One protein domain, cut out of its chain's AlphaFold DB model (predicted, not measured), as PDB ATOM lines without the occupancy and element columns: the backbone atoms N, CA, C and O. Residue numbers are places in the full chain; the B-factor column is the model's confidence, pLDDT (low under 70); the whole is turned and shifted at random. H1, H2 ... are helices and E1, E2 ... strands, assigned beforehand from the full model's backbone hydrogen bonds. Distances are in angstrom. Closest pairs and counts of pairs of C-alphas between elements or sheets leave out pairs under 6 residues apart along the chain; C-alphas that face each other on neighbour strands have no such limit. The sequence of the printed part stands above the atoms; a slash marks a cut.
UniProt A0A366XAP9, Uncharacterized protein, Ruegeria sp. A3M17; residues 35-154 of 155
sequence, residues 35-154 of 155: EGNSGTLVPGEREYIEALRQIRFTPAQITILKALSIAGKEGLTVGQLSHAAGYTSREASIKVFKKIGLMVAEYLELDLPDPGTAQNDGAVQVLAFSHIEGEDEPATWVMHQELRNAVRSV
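AT A GLANCE: This is residues 35 to 154 of the 155 residues of an uncharacterized protein of Ruegeria sp. A3M17 (UniProt A0A366XAP9). A body of crossed helices, in which the long helix H4 spans from H3 at its first end, past H2, to H1 at its last, holds a small two-stranded hairpin, E1 and E2, whose strand E2 packs on H2 and H3 and whose turn, around residue 135, reaches outward. H6 is beside H1 and packs on H2 as well, while the short H5 packs on H4. The printed part has 120 residues, with six named helices and two named strands in the order H1 H2 H3 H4 H5 E1 E2 H6; the sheet, E1 - E2, is antiparallel and the class is mostly helix. The whole is compact, with a radius of gyration of the C-alphas of 13.2 A and spans of 38 by 31 by 23 A.

IN THESE COORDINATES: Strand E1 is residues 128 to 131 and E2 is residues 140 to 143, each 10.0 A from first to last C-alpha. H4, residues 90 to 107, is the longest helix at 26.0 A, from C-alpha 90 at (89.223, 59.312, 133.027) to C-alpha 107 at (106.908, 76.239, 124.240). H2 is residues 59 to 71, 18.3 A long. H1, residues 45 to 54, and H6, residues 145 to 154, are each 14.4 A long; H1 begins at C-alpha 45 (114.737, 72.070, 135.581) and H6 ends at C-alpha 154 (106.875, 78.057, 140.641). H3 is residues 78 to 84 and H5 is residues 122 to 125.

HOW THE PARTS SIT: E1 and E2 form a hairpin, antiparallel at 151 degrees, with N 129 and O 142 at 3.0 A and N 142 and O 129 at 2.8 A, within hydrogen-bond range. Residues 76 to 77 pair antiparallel with residues 140 to 141 of E2. The closest C-alphas of H2 and E2, Leu 68 and Met 143, are 6.3 A apart. H5 and E2 are near each other, with 5 pairs of C-alphas within 10 A. H2 touches H6 with residues 65 to 69 alone, closest at the C-alphas of Ser 69 and Arg 148, 5.1 A, at a steep tilt of 54 degrees, opposite ways. H6 touches H1 at a steep tilt of 42 degrees, the same way; the closest C-alphas, Glu 45 and Glu 146, are 4.4 A apart. H4 is the hub, touching four helices. It is about perpendicular to H3 at 89 degrees, with the closest C-alphas, Ser 82 and Ser 93, 5.3 A apart, and to H2 at 87 degrees, with those of Gln 61 and Val 96 6.9 A apart. It is also about perpendicular to H1 at 79 degrees, closest at the C-alphas of Ala 51 and Val 104, 6.2 A. H5 touches H4, closest at the C-alphas of Gly 101 and Ala 123, 4.4 A. H4 is apart from E1 and E2. In H1, H2, H3, H4 and H6 every O i to N i+4 pair is within hydrogen-bond range; H5 is too short for such a pair.

THE WHOLE: The two C-alphas farthest apart, those of Gln 54 and Glu 135, are 39.3 A apart. The printed part has no cut. The link from H4 to H5, residues 108 to 121, is long. The mean pLDDT of the printed part is 87.6, and residues 113 to 120 and residue 135 are under 70.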
ATOM      1  N   GLU A  35     115.587  59.698 129.144       86.75
ATOM      2  CA  GLU A  35     114.761  58.867 130.014       86.75
ATOM      3  C   GLU A  35     114.791  57.406 129.552       86.75
ATOM      4  O   GLU A  35     114.598  57.117 128.375       86.75
ATOM      5  N   GLY A  36     115.063  56.483 130.477       77.31
ATOM      6  CA  GLY A  36     115.362  55.090 130.144       77.31
ATOM      7  C   GLY A  36     114.169  54.285 129.629       77.31
ATOM      8  O   GLY A  36     114.367  53.394 128.807       77.31
ATOM      9  N   ASN A  37     112.949  54.589 130.077       74.44
ATOM     10  CA  ASN A  37     111.758  53.820 129.712       74.44
ATOM     11  C   ASN A  37     111.170  54.256 128.363       74.44
ATOM     12  O   ASN A  37     110.739  53.421 127.574       74.44
ATOM     13  N   SER A  38     111.137  55.561 128.106       72.44
ATOM     14  CA  SER A  38     110.514  56.168 126.925       72.44
ATOM     15  C   SER A  38     111.510  56.584 125.844       72.44
ATOM     16  O   SER A  38     111.103  56.835 124.715       72.44
ATOM     17  N   GLY A  39     112.801  56.706 126.171       77.38
ATOM     18  CA  GLY A  39     113.799  57.286 125.267       77.38
ATOM     19  C   GLY A  39     113.610  58.789 125.028       77.38
ATOM     20  O   GLY A  39     114.218  59.341 124.115       77.38
ATOM     21  N   THR A  40     112.777  59.464 125.825       83.06
ATOM     22  CA  THR A  40     112.523  60.904 125.689       83.06
ATOM     23  C   THR A  40     113.687  61.713 126.257       83.06
ATOM     24  O   THR A  40     114.170  61.429 127.354       83.06
ATOM     25  N   LEU A  41     114.120  62.755 125.542       89.19
ATOM     26  CA  LEU A  41     115.035  63.761 126.082       89.19
ATOM     27  C   LEU A  41     114.267  64.693 127.019       89.19
ATOM     28  O   LEU A  41     113.464  65.513 126.580       89.19
ATOM     29  N   VAL A  42     114.513  64.557 128.318       92.62
ATOM     30  CA  VAL A  42     113.828  65.312 129.367       92.62
ATOM     31  C   VAL A  42     114.458  66.702 129.488       92.62
ATOM     32  O   VAL A  42     115.661  66.787 129.759       92.62
ATOM     33  N   PRO A  43     113.678  67.788 129.321       95.31
ATOM     34  CA  PRO A  43     114.136  69.143 129.598       95.31
ATOM     35  C   PRO A  43     114.745  69.300 130.993       95.31
ATOM     36  O   PRO A  43     114.327  68.668 131.965       95.31
ATOM     37  N   GLY A  44     115.721  70.193 131.117       94.75
ATOM     38  CA  GLY A  44     116.290  70.542 132.412       94.75
ATOM     39  C   GLY A  44     115.302  71.309 133.296       94.75
ATOM     40  O   GLY A  44     114.365  71.956 132.826       94.75
ATOM     41  N   GLU A  45     115.561  71.335 134.606       95.38
ATOM     42  CA  GLU A  45     114.737  72.070 135.581       95.38
ATOM     43  C   GLU A  45     114.540  73.547 135.188       95.38
ATOM     44  O   GLU A  45     113.442  74.089 135.291       95.38
ATOM     45  N   ARG A  46     115.591  74.197 134.671       92.81
ATOM     46  CA  ARG A  46     115.531  75.599 134.227       92.81
ATOM     47  C   ARG A  46     114.604  75.799 133.030       92.81
ATOM     48  O   ARG A  46     113.910  76.810 132.988       92.81
ATOM     49  N   GLU A  47     114.590  74.861 132.086       94.69
ATOM     50  CA  GLU A  47     113.695  74.900 130.924       94.69
ATOM     51  C   GLU A  47     112.240  74.775 131.377       94.69
ATOM     52  O   GLU A  47     111.399  75.585 130.991       94.69
ATOM     53  N   TYR A  48     111.953  73.843 132.292       97.06
ATOM     54  CA  TYR A  48     110.618  73.732 132.875       97.06
ATOM     55  C   TYR A  48     110.214  74.969 133.673       97.06
ATOM     56  O   TYR A  48     109.080  75.410 133.542       97.06
ATOM     57  N   ILE A  49     111.102  75.566 134.476       97.00
ATOM     58  CA  ILE A  49     110.794  76.813 135.200       97.00
ATOM     59  C   ILE A  49     110.411  77.927 134.219       97.00
ATOM     60  O   ILE A  49     109.468  78.676 134.479       97.00
ATOM     61  N   GLU A  50     111.131  78.054 133.104       94.44
ATOM     62  CA  GLU A  50     110.812  79.029 132.060       94.44
ATOM     63  C   GLU A  50     109.442  78.743 131.436       94.44
ATOM     64  O   GLU A  50     108.588  79.632 131.433       94.44
ATOM     65  N   ALA A  51     109.186  77.498 131.027       96.56
ATOM     66  CA  ALA A  51     107.902  77.082 130.469       96.56
ATOM     67  C   ALA A  51     106.739  77.326 131.441       96.56
ATOM     68  O   ALA A  51     105.739  77.946 131.081       96.56
ATOM     69  N   LEU A  52     106.887  76.923 132.704       97.38
ATOM     70  CA  LEU A  52     105.853  77.062 133.731       97.38
ATOM     71  C   LEU A  52     105.501  78.521 134.042       97.38
ATOM     72  O   LEU A  52     104.371  78.801 134.438       97.38
ATOM     73  N   ARG A  53     106.446  79.451 133.866       96.50
ATOM     74  CA  ARG A  53     106.210  80.889 134.066       96.50
ATOM     75  C   ARG A  53     105.546  81.565 132.871       96.50
ATOM     76  O   ARG A  53     104.893  82.587 133.063       96.50
ATOM     77  N   GLN A  54     105.747  81.046 131.662       96.69
ATOM     78  CA  GLN A  54     105.239  81.665 130.433       96.69
ATOM     79  C   GLN A  54     103.904  81.072 129.979       96.69
ATOM     80  O   GLN A  54     103.037  81.793 129.480       96.69
ATOM     81  N   ILE A  55     103.706  79.770 130.176       97.19
ATOM     82  CA  ILE A  55     102.486  79.083 129.770       97.19
ATOM     83  C   ILE A  55     101.343  79.444 130.723       97.19
ATOM     84  O   ILE A  55     101.438  79.310 131.943       97.19
ATOM     85  N   ARG A  56     100.202  79.854 130.159       96.19
ATOM     86  CA  ARG A  56      98.974  80.080 130.931       96.19
ATOM     87  C   ARG A  56      98.207  78.774 131.111       96.19
ATOM     88  O   ARG A  56      97.471  78.352 130.222       96.19
ATOM     89  N   PHE A  57      98.350  78.167 132.283       95.44
ATOM     90  CA  PHE A  57      97.578  76.989 132.671       95.44
ATOM     91  C   PHE A  57      96.220  77.359 133.273       95.44
ATOM     92  O   PHE A  57      96.071  78.366 133.967       95.44
ATOM     93  N   THR A  58      95.220  76.512 133.043       94.75
ATOM     94  CA  THR A  58      93.947  76.584 133.766       94.75
ATOM     95  C   THR A  58      94.118  76.085 135.207       94.75
ATOM     96  O   THR A  58      95.041  75.310 135.480       94.75
ATOM     97  N   PRO A  59      93.210  76.435 136.139       93.12
ATOM     98  CA  PRO A  59      93.275  75.926 137.509       93.12
ATOM     99  C   PRO A  59      93.341  74.395 137.588       93.12
ATOM    100  O   PRO A  59      94.144  73.856 138.338       93.12
ATOM    101  N   ALA A  60      92.573  73.683 136.755       90.62
ATOM    102  CA  ALA A  60      92.589  72.220 136.726       90.62
ATOM    103  C   ALA A  60      93.937  71.647 136.249       90.62
ATOM    104  O   ALA A  60      94.409  70.649 136.790       90.62
ATOM    105  N   GLN A  61      94.587  72.292 135.276       94.56
ATOM    106  CA  GLN A  61      95.924  71.897 134.823       94.56
ATOM    107  C   GLN A  61      96.977  72.118 135.915       94.56
ATOM    108  O   GLN A  61      97.813  71.244 136.144       94.56
ATOM    109  N   ILE A  62      96.899  73.244 136.634       95.62
ATOM    110  CA  ILE A  62      97.759  73.517 137.794       95.62
ATOM    111  C   ILE A  62      97.542  72.454 138.877       95.62
ATOM    112  O   ILE A  62      98.514  71.935 139.422       95.62
ATOM    113  N   THR A  63      96.292  72.082 139.163       94.88
ATOM    114  CA  THR A  63      95.977  71.033 140.142       94.88
ATOM    115  C   THR A  63      96.583  69.686 139.756       94.88
ATOM    116  O   THR A  63      97.174  69.035 140.611       94.88
ATOM    117  N   ILE A  64      96.513  69.289 138.479       93.75
ATOM    118  CA  ILE A  64      97.162  68.062 137.980       93.75
ATOM    119  C   ILE A  64      98.676  68.106 138.221       93.75
ATOM    120  O   ILE A  64      99.234  67.165 138.787       93.75
ATOM    121  N   LEU A  65      99.335  69.207 137.838       96.56
ATOM    122  CA  LEU A  65     100.780  69.378 138.019       96.56
ATOM    123  C   LEU A  65     101.177  69.306 139.500       96.56
ATOM    124  O   LEU A  65     102.128  68.608 139.854       96.56
ATOM    125  N   LYS A  66     100.425  69.979 140.377       96.56
ATOM    126  CA  LYS A  66     100.661  69.956 141.826       96.56
ATOM    127  C   LYS A  66     100.444  68.573 142.422       96.56
ATOM    128  O   LYS A  66     101.305  68.105 143.158       96.56
ATOM    129  N   ALA A  67      99.338  67.910 142.090       95.31
ATOM    130  CA  ALA A  67      99.022  66.579 142.601       95.31
ATOM    131  C   ALA A  67     100.129  65.576 142.250       95.31
ATOM    132  O   ALA A  67     100.648  64.891 143.130       95.31
ATOM    133  N   LEU A  68     100.558  65.559 140.986       94.88
ATOM    134  CA  LEU A  68     101.612  64.661 140.524       94.88
ATOM    135  C   LEU A  68     102.985  65.012 141.129       94.88
ATOM    136  O   LEU A  68     103.772  64.123 141.451       94.88
ATOM    137  N   SER A  69     103.265  66.301 141.350       96.88
ATOM    138  CA  SER A  69     104.484  66.744 142.038       96.88
ATOM    139  C   SER A  69     104.515  66.346 143.521       96.88
ATOM    140  O   SER A  69     105.576  65.978 144.041       96.88
ATOM    141  N   ILE A  70     103.369  66.394 144.207       96.12
ATOM    142  CA  ILE A  70     103.222  65.982 145.611       96.12
ATOM    143  C   ILE A  70     103.409  64.471 145.748       96.12
ATOM    144  O   ILE A  70     104.197  64.048 146.590       96.12
ATOM    145  N   ALA A  71     102.763  63.683 144.883       95.19
ATOM    146  CA  ALA A  71     102.860  62.221 144.881       95.19
ATOM    147  C   ALA A  71     104.298  61.710 144.699       95.19
ATOM    148  O   ALA A  71     104.664  60.616 145.122       95.19
ATOM    149  N   GLY A  72     105.164  62.526 144.101       94.00
ATOM    150  CA  GLY A  72     106.584  62.249 144.110       94.00
ATOM    151  C   GLY A  72     106.906  60.953 143.363       94.00
ATOM    152  O   GLY A  72     106.514  60.774 142.213       94.00
ATOM    153  N   LYS A  73     107.714  60.083 143.975       92.50
ATOM    154  CA  LYS A  73     108.154  58.829 143.341       92.50
ATOM    155  C   LYS A  73     107.052  57.770 143.290       92.50
ATOM    156  O   LYS A  73     107.146  56.892 142.447       92.50
ATOM    157  N   GLU A  74     106.044  57.877 144.153       92.56
ATOM    158  CA  GLU A  74     104.891  56.969 144.162       92.56
ATOM    159  C   GLU A  74     104.002  57.201 142.938       92.56
ATOM    160  O   GLU A  74     103.362  56.280 142.451       92.56
ATOM    161  N   GLY A  75     104.012  58.422 142.393       93.44
ATOM    162  CA  GLY A  75     103.243  58.757 141.204       93.44
ATOM    163  C   GLY A  75     101.734  58.704 141.430       93.44
ATOM    164  O   GLY A  75     101.246  58.612 142.554       93.44
ATOM    165  N   LEU A  76     100.975  58.832 140.344       93.44
ATOM    166  CA  LEU A  76      99.519  58.740 140.369       93.44
ATOM    167  C   LEU A  76      99.014  57.964 139.160       93.44
ATOM    168  O   LEU A  76      99.426  58.192 138.022       93.44
ATOM    169  N   THR A  77      98.034  57.104 139.393       91.31
ATOM    170  CA  THR A  77      97.212  56.546 138.324       91.31
ATOM    171  C   THR A  77      96.365  57.645 137.685       91.31
ATOM    172  O   THR A  77      96.056  58.677 138.292       91.31
ATOM    173  N   VAL A  78      95.890  57.403 136.463       86.19
ATOM    174  CA  VAL A  78      94.953  58.330 135.807       86.19
ATOM    175  C   VAL A  78      93.690  58.544 136.650       86.19
ATOM    176  O   VAL A  78      93.192  59.662 136.712       86.19
ATOM    177  N   GLY A  79      93.189  57.506 137.327       87.44
ATOM    178  CA  GLY A  79      92.017  57.630 138.199       87.44
ATOM    179  C   GLY A  79      92.257  58.588 139.370       87.44
ATOM    180  O   GLY A  79      91.416  59.439 139.655       87.44
ATOM    181  N   GLN A  80      93.433  58.511 139.998       91.00
ATOM    182  CA  GLN A  80      93.819  59.437 141.065       91.00
ATOM    183  C   GLN A  80      94.024  60.866 140.538       91.00
ATOM    184  O   GLN A  80      93.587  61.817 141.185       91.00
ATOM    185  N   LEU A  81      94.605  61.032 139.342       87.12
ATOM    186  CA  LEU A  81      94.711  62.336 138.674       87.12
ATOM    187  C   LEU A  81      93.336  62.944 138.371       87.12
ATOM    188  O   LEU A  81      93.124  64.135 138.606       87.12
ATOM    189  N   SER A  82      92.390  62.133 137.886       87.25
ATOM    190  CA  SER A  82      91.009  62.557 137.647       87.25
ATOM    191  C   SER A  82      90.351  63.061 138.918       87.25
ATOM    192  O   SER A  82      89.812  64.168 138.930       87.25
ATOM    193  N   HIS A  83      90.451  62.278 139.993       87.69
ATOM    194  CA  HIS A  83      89.881  62.631 141.284       87.69
ATOM    195  C   HIS A  83      90.482  63.930 141.835       87.69
ATOM    196  O   HIS A  83      89.740  64.839 142.202       87.69
ATOM    197  N   ALA A  84      91.813  64.059 141.817       84.00
ATOM    198  CA  ALA A  84      92.513  65.236 142.327       84.00
ATOM    199  C   ALA A  84      92.115  66.531 141.598       84.00
ATOM    200  O   ALA A  84      92.020  67.588 142.216       84.00
ATOM    201  N   ALA A  85      91.862  66.453 140.292       81.38
ATOM    202  CA  ALA A  85      91.515  67.605 139.465       81.38
ATOM    203  C   ALA A  85      90.000  67.834 139.300       81.38
ATOM    204  O   ALA A  85      89.597  68.718 138.543       81.38
ATOM    205  N   GLY A  86      89.158  67.061 139.999       84.75
ATOM    206  CA  GLY A  86      87.700  67.198 139.955       84.75
ATOM    207  C   GLY A  86      87.059  66.726 138.646       84.75
ATOM    208  O   GLY A  86      85.933  67.114 138.334       84.75
ATOM    209  N   TYR A  87      87.754  65.900 137.862       85.81
ATOM    210  CA  TYR A  87      87.204  65.316 136.642       85.81
ATOM    211  C   TYR A  87      86.423  64.043 136.954       85.81
ATOM    212  O   TYR A  87      86.924  63.116 137.586       85.81
ATOM    213  N   THR A  88      85.207  63.962 136.420       79.44
ATOM    214  CA  THR A  88      84.352  62.770 136.504       79.44
ATOM    215  C   THR A  88      84.708  61.702 135.467       79.44
ATOM    216  O   THR A  88      84.290  60.557 135.602       79.44
ATOM    217  N   SER A  89      85.488  62.056 134.437       84.31
ATOM    218  CA  SER A  89      85.880  61.158 133.348       84.31
ATOM    219  C   SER A  89      87.394  60.988 133.265       84.31
ATOM    220  O   SER A  89      88.139  61.962 133.118       84.31
ATOM    221  N   ARG A  90      87.831  59.721 133.258       83.00
ATOM    222  CA  ARG A  90      89.223  59.312 133.027       83.00
ATOM    223  C   ARG A  90      89.758  59.860 131.704       83.00
ATOM    224  O   ARG A  90      90.870  60.378 131.644       83.00
ATOM    225  N   GLU A  91      88.954  59.786 130.648       84.69
ATOM    226  CA  GLU A  91      89.325  60.271 129.317       84.69
ATOM    227  C   GLU A  91      89.553  61.782 129.301       84.69
ATOM    228  O   GLU A  91      90.491  62.261 128.664       84.69
ATOM    229  N   ALA A  92      88.722  62.543 130.024       85.38
ATOM    230  CA  ALA A  92      88.886  63.988 130.135       85.38
ATOM    231  C   ALA A  92      90.217  64.340 130.813       85.38
ATOM    232  O   ALA A  92      90.950  65.197 130.323       85.38
ATOM    233  N   SER A  93      90.578  63.633 131.886       86.81
ATOM    234  CA  SER A  93      91.852  63.850 132.579       86.81
ATOM    235  C   SER A  93      93.053  63.476 131.728       86.81
ATOM    236  O   SER A  93      94.020  64.228 131.703       86.81
ATOM    237  N   ILE A  94      92.971  62.377 130.971       87.50
ATOM    238  CA  ILE A  94      94.010  62.009 130.002       87.50
ATOM    239  C   ILE A  94      94.182  63.126 128.972       87.50
ATOM    240  O   ILE A  94      95.301  63.572 128.748       87.50
ATOM    241  N   LYS A  95      93.095  63.627 128.371       88.94
ATOM    242  CA  LYS A  95      93.171  64.717 127.379       88.94
ATOM    243  C   LYS A  95      93.815  65.973 127.956       88.94
ATOM    244  O   LYS A  95      94.626  66.606 127.288       88.94
ATOM    245  N   VAL A  96      93.470  66.336 129.188       90.88
ATOM    246  CA  VAL A  96      94.054  67.504 129.859       90.88
ATOM    247  C   VAL A  96      95.528  67.268 130.167       90.88
ATOM    248  O   VAL A  96      96.333  68.165 129.942       90.88
ATOM    249  N   PHE A  97      95.896  66.067 130.610       90.69
ATOM    250  CA  PHE A  97      97.280  65.715 130.898       90.69
ATOM    251  C   PHE A  97      98.151  65.738 129.633       90.69
ATOM    252  O   PHE A  97      99.179  66.412 129.616       90.69
ATOM    253  N   LYS A  98      97.670  65.142 128.534       90.69
ATOM    254  CA  LYS A  98      98.275  65.250 127.194       90.69
ATOM    255  C   LYS A  98      98.433  66.706 126.762       90.69
ATOM    256  O   LYS A  98      99.491  67.107 126.293       90.69
ATOM    257  N   LYS A  99      97.393  67.523 126.960       93.44
ATOM    258  CA  LYS A  99      97.413  68.945 126.602       93.44
ATOM    259  C   LYS A  99      98.489  69.721 127.361       93.44
ATOM    260  O   LYS A  99      99.128  70.572 126.762       93.44
ATOM    261  N   ILE A 100      98.701  69.441 128.649       95.19
ATOM    262  CA  ILE A 100      99.798  70.062 129.411       95.19
ATOM    263  C   ILE A 100     101.142  69.709 128.761       95.19
ATOM    264  O   ILE A 100     101.969  70.592 128.565       95.19
ATOM    265  N   GLY A 101     101.320  68.441 128.384       94.19
ATOM    266  CA  GLY A 101     102.521  67.950 127.717       94.19
ATOM    267  C   GLY A 101     102.792  68.660 126.396       94.19
ATOM    268  O   GLY A 101     103.885  69.174 126.189       94.19
ATOM    269  N   LEU A 102     101.759  68.779 125.558       93.44
ATOM    270  CA  LEU A 102     101.820  69.506 124.288       93.44
ATOM    271  C   LEU A 102     102.188  70.973 124.491       93.44
ATOM    272  O   LEU A 102     103.090  71.459 123.829       93.44
ATOM    273  N   MET A 103     101.556  71.667 125.441       96.38
ATOM    274  CA  MET A 103     101.856  73.079 125.702       96.38
ATOM    275  C   MET A 103     103.316  73.291 126.123       96.38
ATOM    276  O   MET A 103     103.929  74.289 125.749       96.38
ATOM    277  N   VAL A 104     103.879  72.365 126.907       95.81
ATOM    278  CA  VAL A 104     105.294  72.416 127.307       95.81
ATOM    279  C   VAL A 104     106.208  72.099 126.126       95.81
ATOM    280  O   VAL A 104     107.184  72.813 125.921       95.81
ATOM    281  N   ALA A 105     105.883  71.071 125.342       92.69
ATOM    282  CA  ALA A 105     106.644  70.695 124.157       92.69
ATOM    283  C   ALA A 105     106.659  71.807 123.100       92.69
ATOM    284  O   ALA A 105     107.720  72.125 122.580       92.69
ATOM    285  N   GLU A 106     105.515  72.442 122.844       93.12
ATOM    286  CA  GLU A 106     105.380  73.580 121.930       93.12
ATOM    287  C   GLU A 106     106.204  74.780 122.405       93.12
ATOM    288  O   GLU A 106     106.912  75.390 121.613       93.12
ATOM    289  N   TYR A 107     106.149  75.110 123.699       93.81
ATOM    290  CA  TYR A 107     106.908  76.239 124.240       93.81
ATOM    291  C   TYR A 107     108.427  76.016 124.192       93.81
ATOM    292  O   TYR A 107     109.183  76.967 124.010       93.81
ATOM    293  N   LEU A 108     108.874  74.776 124.405       91.69
ATOM    294  CA  LEU A 108     110.291  74.403 124.430       91.69
ATOM    295  C   LEU A 108     110.816  73.892 123.080       91.69
ATOM    296  O   LEU A 108     111.971  73.471 123.022       91.69
ATOM    297  N   GLU A 109     109.979  73.906 122.038       89.81
ATOM    298  CA  GLU A 109     110.289  73.403 120.695       89.81
ATOM    299  C   GLU A 109     110.870  71.976 120.730       89.81
ATOM    300  O   GLU A 109     111.919  71.681 120.163       89.81
ATOM    301  N   LEU A 110     110.207  71.084 121.473       87.69
ATOM    302  CA  LEU A 110     110.638  69.694 121.616       87.69
ATOM    303  C   LEU A 110     110.118  68.833 120.469       87.69
ATOM    304  O   LEU A 110     108.912  68.787 120.215       87.69
ATOM    305  N   ASP A 111     111.015  68.045 119.882       82.69
ATOM    306  CA  ASP A 111     110.637  66.933 119.020       82.69
ATOM    307  C   ASP A 111     110.012  65.824 119.872       82.69
ATOM    308  O   ASP A 111     110.674  65.175 120.689       82.69
ATOM    309  N   LEU A 112     108.707  65.623 119.704       79.69
ATOM    310  CA  LEU A 112     107.995  64.538 120.365       79.69
ATOM    311  C   LEU A 112     108.257  63.218 119.628       79.69
ATOM    312  O   LEU A 112     108.201  63.196 118.395       79.69
ATOM    313  N   PRO A 113     108.501  62.107 120.345       67.69
ATOM    314  CA  PRO A 113     108.670  60.810 119.706       67.69
ATOM    315  C   PRO A 113     107.411  60.413 118.922       67.69
ATOM    316  O   PRO A 113     106.283  60.653 119.363       67.69
ATOM    317  N   ASP A 114     107.621  59.795 117.756       61.97
ATOM    318  CA  ASP A 114     106.560  59.334 116.855       61.97
ATOM    319  C   ASP A 114     105.593  58.404 117.623       61.97
ATOM    320  O   ASP A 114     106.063  57.457 118.272       61.97
ATOM    321  N   PRO A 115     104.263  58.630 117.610       57.28
ATOM    322  CA  PRO A 115     103.282  57.878 118.407       57.28
ATOM    323  C   PRO A 115     103.079  56.411 117.971       57.28
ATOM    324  O   PRO A 115     101.984  55.868 118.099       57.28
ATOM    325  N   GLY A 116     104.124  55.735 117.482       48.06
ATOM    326  CA  GLY A 116     104.119  54.401 116.873       48.06
ATOM    327  C   GLY A 116     103.529  53.257 117.712       48.06
ATOM    328  O   GLY A 116     103.383  52.153 117.194       48.06
ATOM    329  N   THR A 117     103.130  53.488 118.968       47.69
ATOM    330  CA  THR A 117     102.253  52.581 119.726       47.69
ATOM    331  C   THR A 117     101.215  53.366 120.534       47.69
ATOM    332  O   THR A 117     101.446  54.502 120.933       47.69
ATOM    333  N   ALA A 118     100.076  52.742 120.857       44.28
ATOM    334  CA  ALA A 118      99.015  53.352 121.675       44.28
ATOM    335  C   ALA A 118      99.455  53.745 123.107       44.28
ATOM    336  O   ALA A 118      98.741  54.485 123.784       44.28
ATOM    337  N   GLN A 119     100.618  53.258 123.564       47.62
ATOM    338  CA  GLN A 119     101.271  53.647 124.821       47.62
ATOM    339  C   GLN A 119     102.278  54.797 124.654       47.62
ATOM    340  O   GLN A 119     102.667  55.406 125.651       47.62
ATOM    341  N   ASN A 120     102.677  55.122 123.420       54.38
ATOM    342  CA  ASN A 120     103.637  56.175 123.122       54.38
ATOM    343  C   ASN A 120     102.928  57.524 122.991       54.38
ATOM    344  O   ASN A 120     102.679  58.027 121.897       54.38
ATOM    345  N   ASP A 121     102.549  58.102 124.128       72.62
ATOM    346  CA  ASP A 121     102.083  59.481 124.151       72.62
ATOM    347  C   ASP A 121     103.259  60.420 124.403       72.62
ATOM    348  O   ASP A 121     103.531  60.799 125.545       72.62
ATOM    349  N   GLY A 122     103.968  60.768 123.326       77.06
ATOM    350  CA  GLY A 122     105.163  61.609 123.394       77.06
ATOM    351  C   GLY A 122     104.937  62.911 124.167       77.06
ATOM    352  O   GLY A 122     105.808  63.342 124.918       77.06
ATOM    353  N   ALA A 123     103.738  63.498 124.093       85.94
ATOM    354  CA  ALA A 123     103.416  64.704 124.847       85.94
ATOM    355  C   ALA A 123     103.405  64.456 126.363       85.94
ATOM    356  O   ALA A 123     103.945  65.249 127.130       85.94
ATOM    357  N   VAL A 124     102.815  63.348 126.818       89.44
ATOM    358  CA  VAL A 124     102.817  62.999 128.249       89.44
ATOM    359  C   VAL A 124     104.221  62.626 128.722       89.44
ATOM    360  O   VAL A 124     104.586  62.955 129.852       89.44
ATOM    361  N   GLN A 125     105.025  62.006 127.858       90.25
ATOM    362  CA  GLN A 125     106.404  61.623 128.165       90.25
ATOM    363  C   GLN A 125     107.324  62.817 128.428       90.25
ATOM    364  O   GLN A 125     108.285  62.687 129.180       90.25
ATOM    365  N   VAL A 126     106.989  64.008 127.922       91.94
ATOM    366  CA  VAL A 126     107.659  65.259 128.317       91.94
ATOM    367  C   VAL A 126     107.418  65.596 129.789       91.94
ATOM    368  O   VAL A 126     108.208  66.319 130.383       91.94
ATOM    369  N   LEU A 127     106.353  65.103 130.420       94.31
ATOM    370  CA  LEU A 127     106.021  65.425 131.812       94.31
ATOM    371  C   LEU A 127     106.418  64.319 132.792       94.31
ATOM    372  O   LEU A 127     106.815  64.595 133.929       94.31
ATOM    373  N   ALA A 128     106.220  63.070 132.383       93.25
ATOM    374  CA  ALA A 128     106.247  61.915 133.261       93.25
ATOM    375  C   ALA A 128     106.580  60.640 132.490       93.25
ATOM    376  O   ALA A 128     106.297  60.533 131.302       93.25
ATOM    377  N   PHE A 129     107.090  59.636 133.191       90.19
ATOM    378  CA  PHE A 129     107.129  58.263 132.691       90.19
ATOM    379  C   PHE A 129     106.032  57.442 133.369       90.19
ATOM    380  O   PHE A 129     105.594  57.769 134.477       90.19
ATOM    381  N   SER A 130     105.564  56.389 132.705       88.19
ATOM    382  CA  SER A 130     104.633  55.431 133.293       88.19
ATOM    383  C   SER A 130     105.358  54.167 133.747       88.19
ATOM    384  O   SER A 130     106.356  53.750 133.155       88.19
ATOM    385  N   HIS A 131     104.844  53.552 134.806       83.38
ATOM    386  CA  HIS A 131     105.195  52.204 135.229       83.38
ATOM    387  C   HIS A 131     103.913  51.406 135.492       83.38
ATOM    388  O   HIS A 131     102.900  51.969 135.911       83.38
ATOM    389  N   ILE A 132     103.951  50.108 135.200       81.31
ATOM    390  CA  ILE A 132     102.861  49.162 135.440       81.31
ATOM    391  C   ILE A 132     103.426  48.103 136.387       81.31
ATOM    392  O   ILE A 132     104.378  47.418 136.014       81.31
ATOM    393  N   GLU A 133     102.874  47.996 137.598       74.12
ATOM    394  CA  GLU A 133     103.365  47.061 138.626       74.12
ATOM    395  C   GLU A 133     102.894  45.609 138.382       74.12
ATOM    396  O   GLU A 133     103.554  44.669 138.822       74.12
ATOM    397  N   GLY A 134     101.821  45.403 137.603       73.75
ATOM    398  CA  GLY A 134     101.314  44.084 137.198       73.75
ATOM    399  C   GLY A 134     100.391  44.143 135.972       73.75
ATOM    400  O   GLY A 134      99.874  45.205 135.643       73.75
ATOM    401  N   GLU A 135     100.173  43.012 135.284       68.75
ATOM    402  CA  GLU A 135      99.441  42.957 133.996       68.75
ATOM    403  C   GLU A 135      98.025  43.566 134.041       68.75
ATOM    404  O   GLU A 135      97.589  44.163 133.057       68.75
ATOM    405  N   ASP A 136      97.345  43.482 135.189       76.50
ATOM    406  CA  ASP A 136      95.977  43.986 135.385       76.50
ATOM    407  C   ASP A 136      95.911  45.348 136.106       76.50
ATOM    408  O   ASP A 136      94.822  45.866 136.381       76.50
ATOM    409  N   GLU A 137      97.057  45.955 136.427       79.00
ATOM    410  CA  GLU A 137      97.101  47.206 137.180       79.00
ATOM    411  C   GLU A 137      97.091  48.453 136.281       79.00
ATOM    412  O   GLU A 137      97.673  48.478 135.190       79.00
ATOM    413  N   PRO A 138      96.428  49.544 136.713       80.81
ATOM    414  CA  PRO A 138      96.472  50.792 135.970       80.81
ATOM    415  C   PRO A 138      97.890  51.366 135.973       80.81
ATOM    416  O   PRO A 138      98.528  51.461 137.012       80.81
ATOM    417  N   ALA A 139      98.335  51.865 134.817       86.19
ATOM    418  CA  ALA A 139      99.602  52.579 134.726       86.19
ATOM    419  C   ALA A 139      99.671  53.754 135.719       86.19
ATOM    420  O   ALA A 139      98.799  54.638 135.730       86.19
ATOM    421  N   THR A 140     100.749  53.768 136.496       90.88
ATOM    422  CA  THR A 140     101.110  54.826 137.433       90.88
ATOM    423  C   THR A 140     102.067  55.786 136.746       90.88
ATOM    424  O   THR A 140     103.094  55.382 136.209       90.88
ATOM    425  N   TRP A 141     101.716  57.069 136.740       92.56
ATOM    426  CA  TRP A 141     102.521  58.127 136.143       92.56
ATOM    427  C   TRP A 141     103.396  58.777 137.199       92.56
ATOM    428  O   TRP A 141     102.906  59.189 138.248       92.56
ATOM    429  N   VAL A 142     104.682  58.925 136.904       93.81
ATOM    430  CA  VAL A 142     105.665  59.546 137.791       93.81
ATOM    431  C   VAL A 142     106.274  60.744 137.072       93.81
ATOM    432  O   VAL A 142     106.927  60.600 136.041       93.81
ATOM    433  N   MET A 143     106.059  61.944 137.618       95.81
ATOM    434  CA  MET A 143     106.626  63.181 137.068       95.81
ATOM    435  C   MET A 143     108.152  63.145 137.105       95.81
ATOM    436  O   MET A 143     108.722  62.799 138.150       95.81
ATOM    437  N   HIS A 144     108.790  63.577 136.012       96.06
ATOM    438  CA  HIS A 144     110.245  63.741 135.937       96.06
ATOM    439  C   HIS A 144     110.755  64.610 137.082       96.06
ATOM    440  O   HIS A 144     110.099  65.570 137.493       96.06
ATOM    441  N   GLN A 145     111.925  64.273 137.622       96.19
ATOM    442  CA  GLN A 145     112.470  64.970 138.787       96.19
ATOM    443  C   GLN A 145     112.698  66.460 138.487       96.19
ATOM    444  O   GLN A 145     112.420  67.312 139.331       96.19
ATOM    445  N   GLU A 146     113.138  66.760 137.269       97.00
ATOM    446  CA  GLU A 146     113.391  68.093 136.736       97.00
ATOM    447  C   GLU A 146     112.111  68.948 136.741       97.00
ATOM    448  O   GLU A 146     112.092  70.050 137.296       97.00
ATOM    449  N   LEU A 147     111.005  68.410 136.211       97.69
ATOM    450  CA  LEU A 147     109.703  69.082 136.229       97.69
ATOM    451  C   LEU A 147     109.144  69.195 137.650       97.69
ATOM    452  O   LEU A 147     108.570  70.217 138.016       97.69
ATOM    453  N   ARG A 148     109.326  68.170 138.486       97.69
ATOM    454  CA  ARG A 148     108.849  68.171 139.875       97.69
ATOM    455  C   ARG A 148     109.459  69.298 140.691       97.69
ATOM    456  O   ARG A 148     108.730  69.984 141.412       97.69
ATOM    457  N   ASN A 149     110.770  69.493 140.573       97.81
ATOM    458  CA  ASN A 149     111.469  70.600 141.216       97.81
ATOM    459  C   ASN A 149     110.936  71.945 140.705       97.81
ATOM    460  O   ASN A 149     110.582  72.810 141.508       97.81
ATOM    461  N   ALA A 150     110.781  72.079 139.385       97.94
ATOM    462  CA  ALA A 150     110.251  73.288 138.764       97.94
ATOM    463  C   ALA A 150     108.831  73.626 139.252       97.94
ATOM    464  O   ALA A 150     108.572  74.764 139.642       97.94
ATOM    465  N   VAL A 151     107.926  72.640 139.314       97.88
ATOM    466  CA  VAL A 151     106.564  72.815 139.841       97.88
ATOM    467  C   VAL A 151     106.607  73.306 141.286       97.88
ATOM    468  O   VAL A 151     105.977  74.309 141.589       97.88
ATOM    469  N   ARG A 152     107.398  72.668 142.162       96.69
ATOM    470  CA  ARG A 152     107.514  73.067 143.582       96.69
ATOM    471  C   ARG A 152     108.105  74.461 143.773       96.69
ATOM    472  O   ARG A 152     107.866  75.085 144.801       96.69
ATOM    473  N   SER A 153     108.892  74.934 142.810       96.56
ATOM    474  CA  SER A 153     109.489  76.265 142.850       96.56
ATOM    475  C   SER A 153     108.573  77.367 142.306       96.56
ATOM    476  O   SER A 153     108.822  78.534 142.617       96.56
ATOM    477  N   VAL A 154     107.599  77.050 141.446       95.94
ATOM    478  CA  VAL A 154     106.875  78.057 140.641       95.94
ATOM    479  C   VAL A 154     105.362  78.049 140.868       95.94
ATOM    480  O   VAL A 154     104.750  79.110 140.751       95.94
TER     481      VAL A 154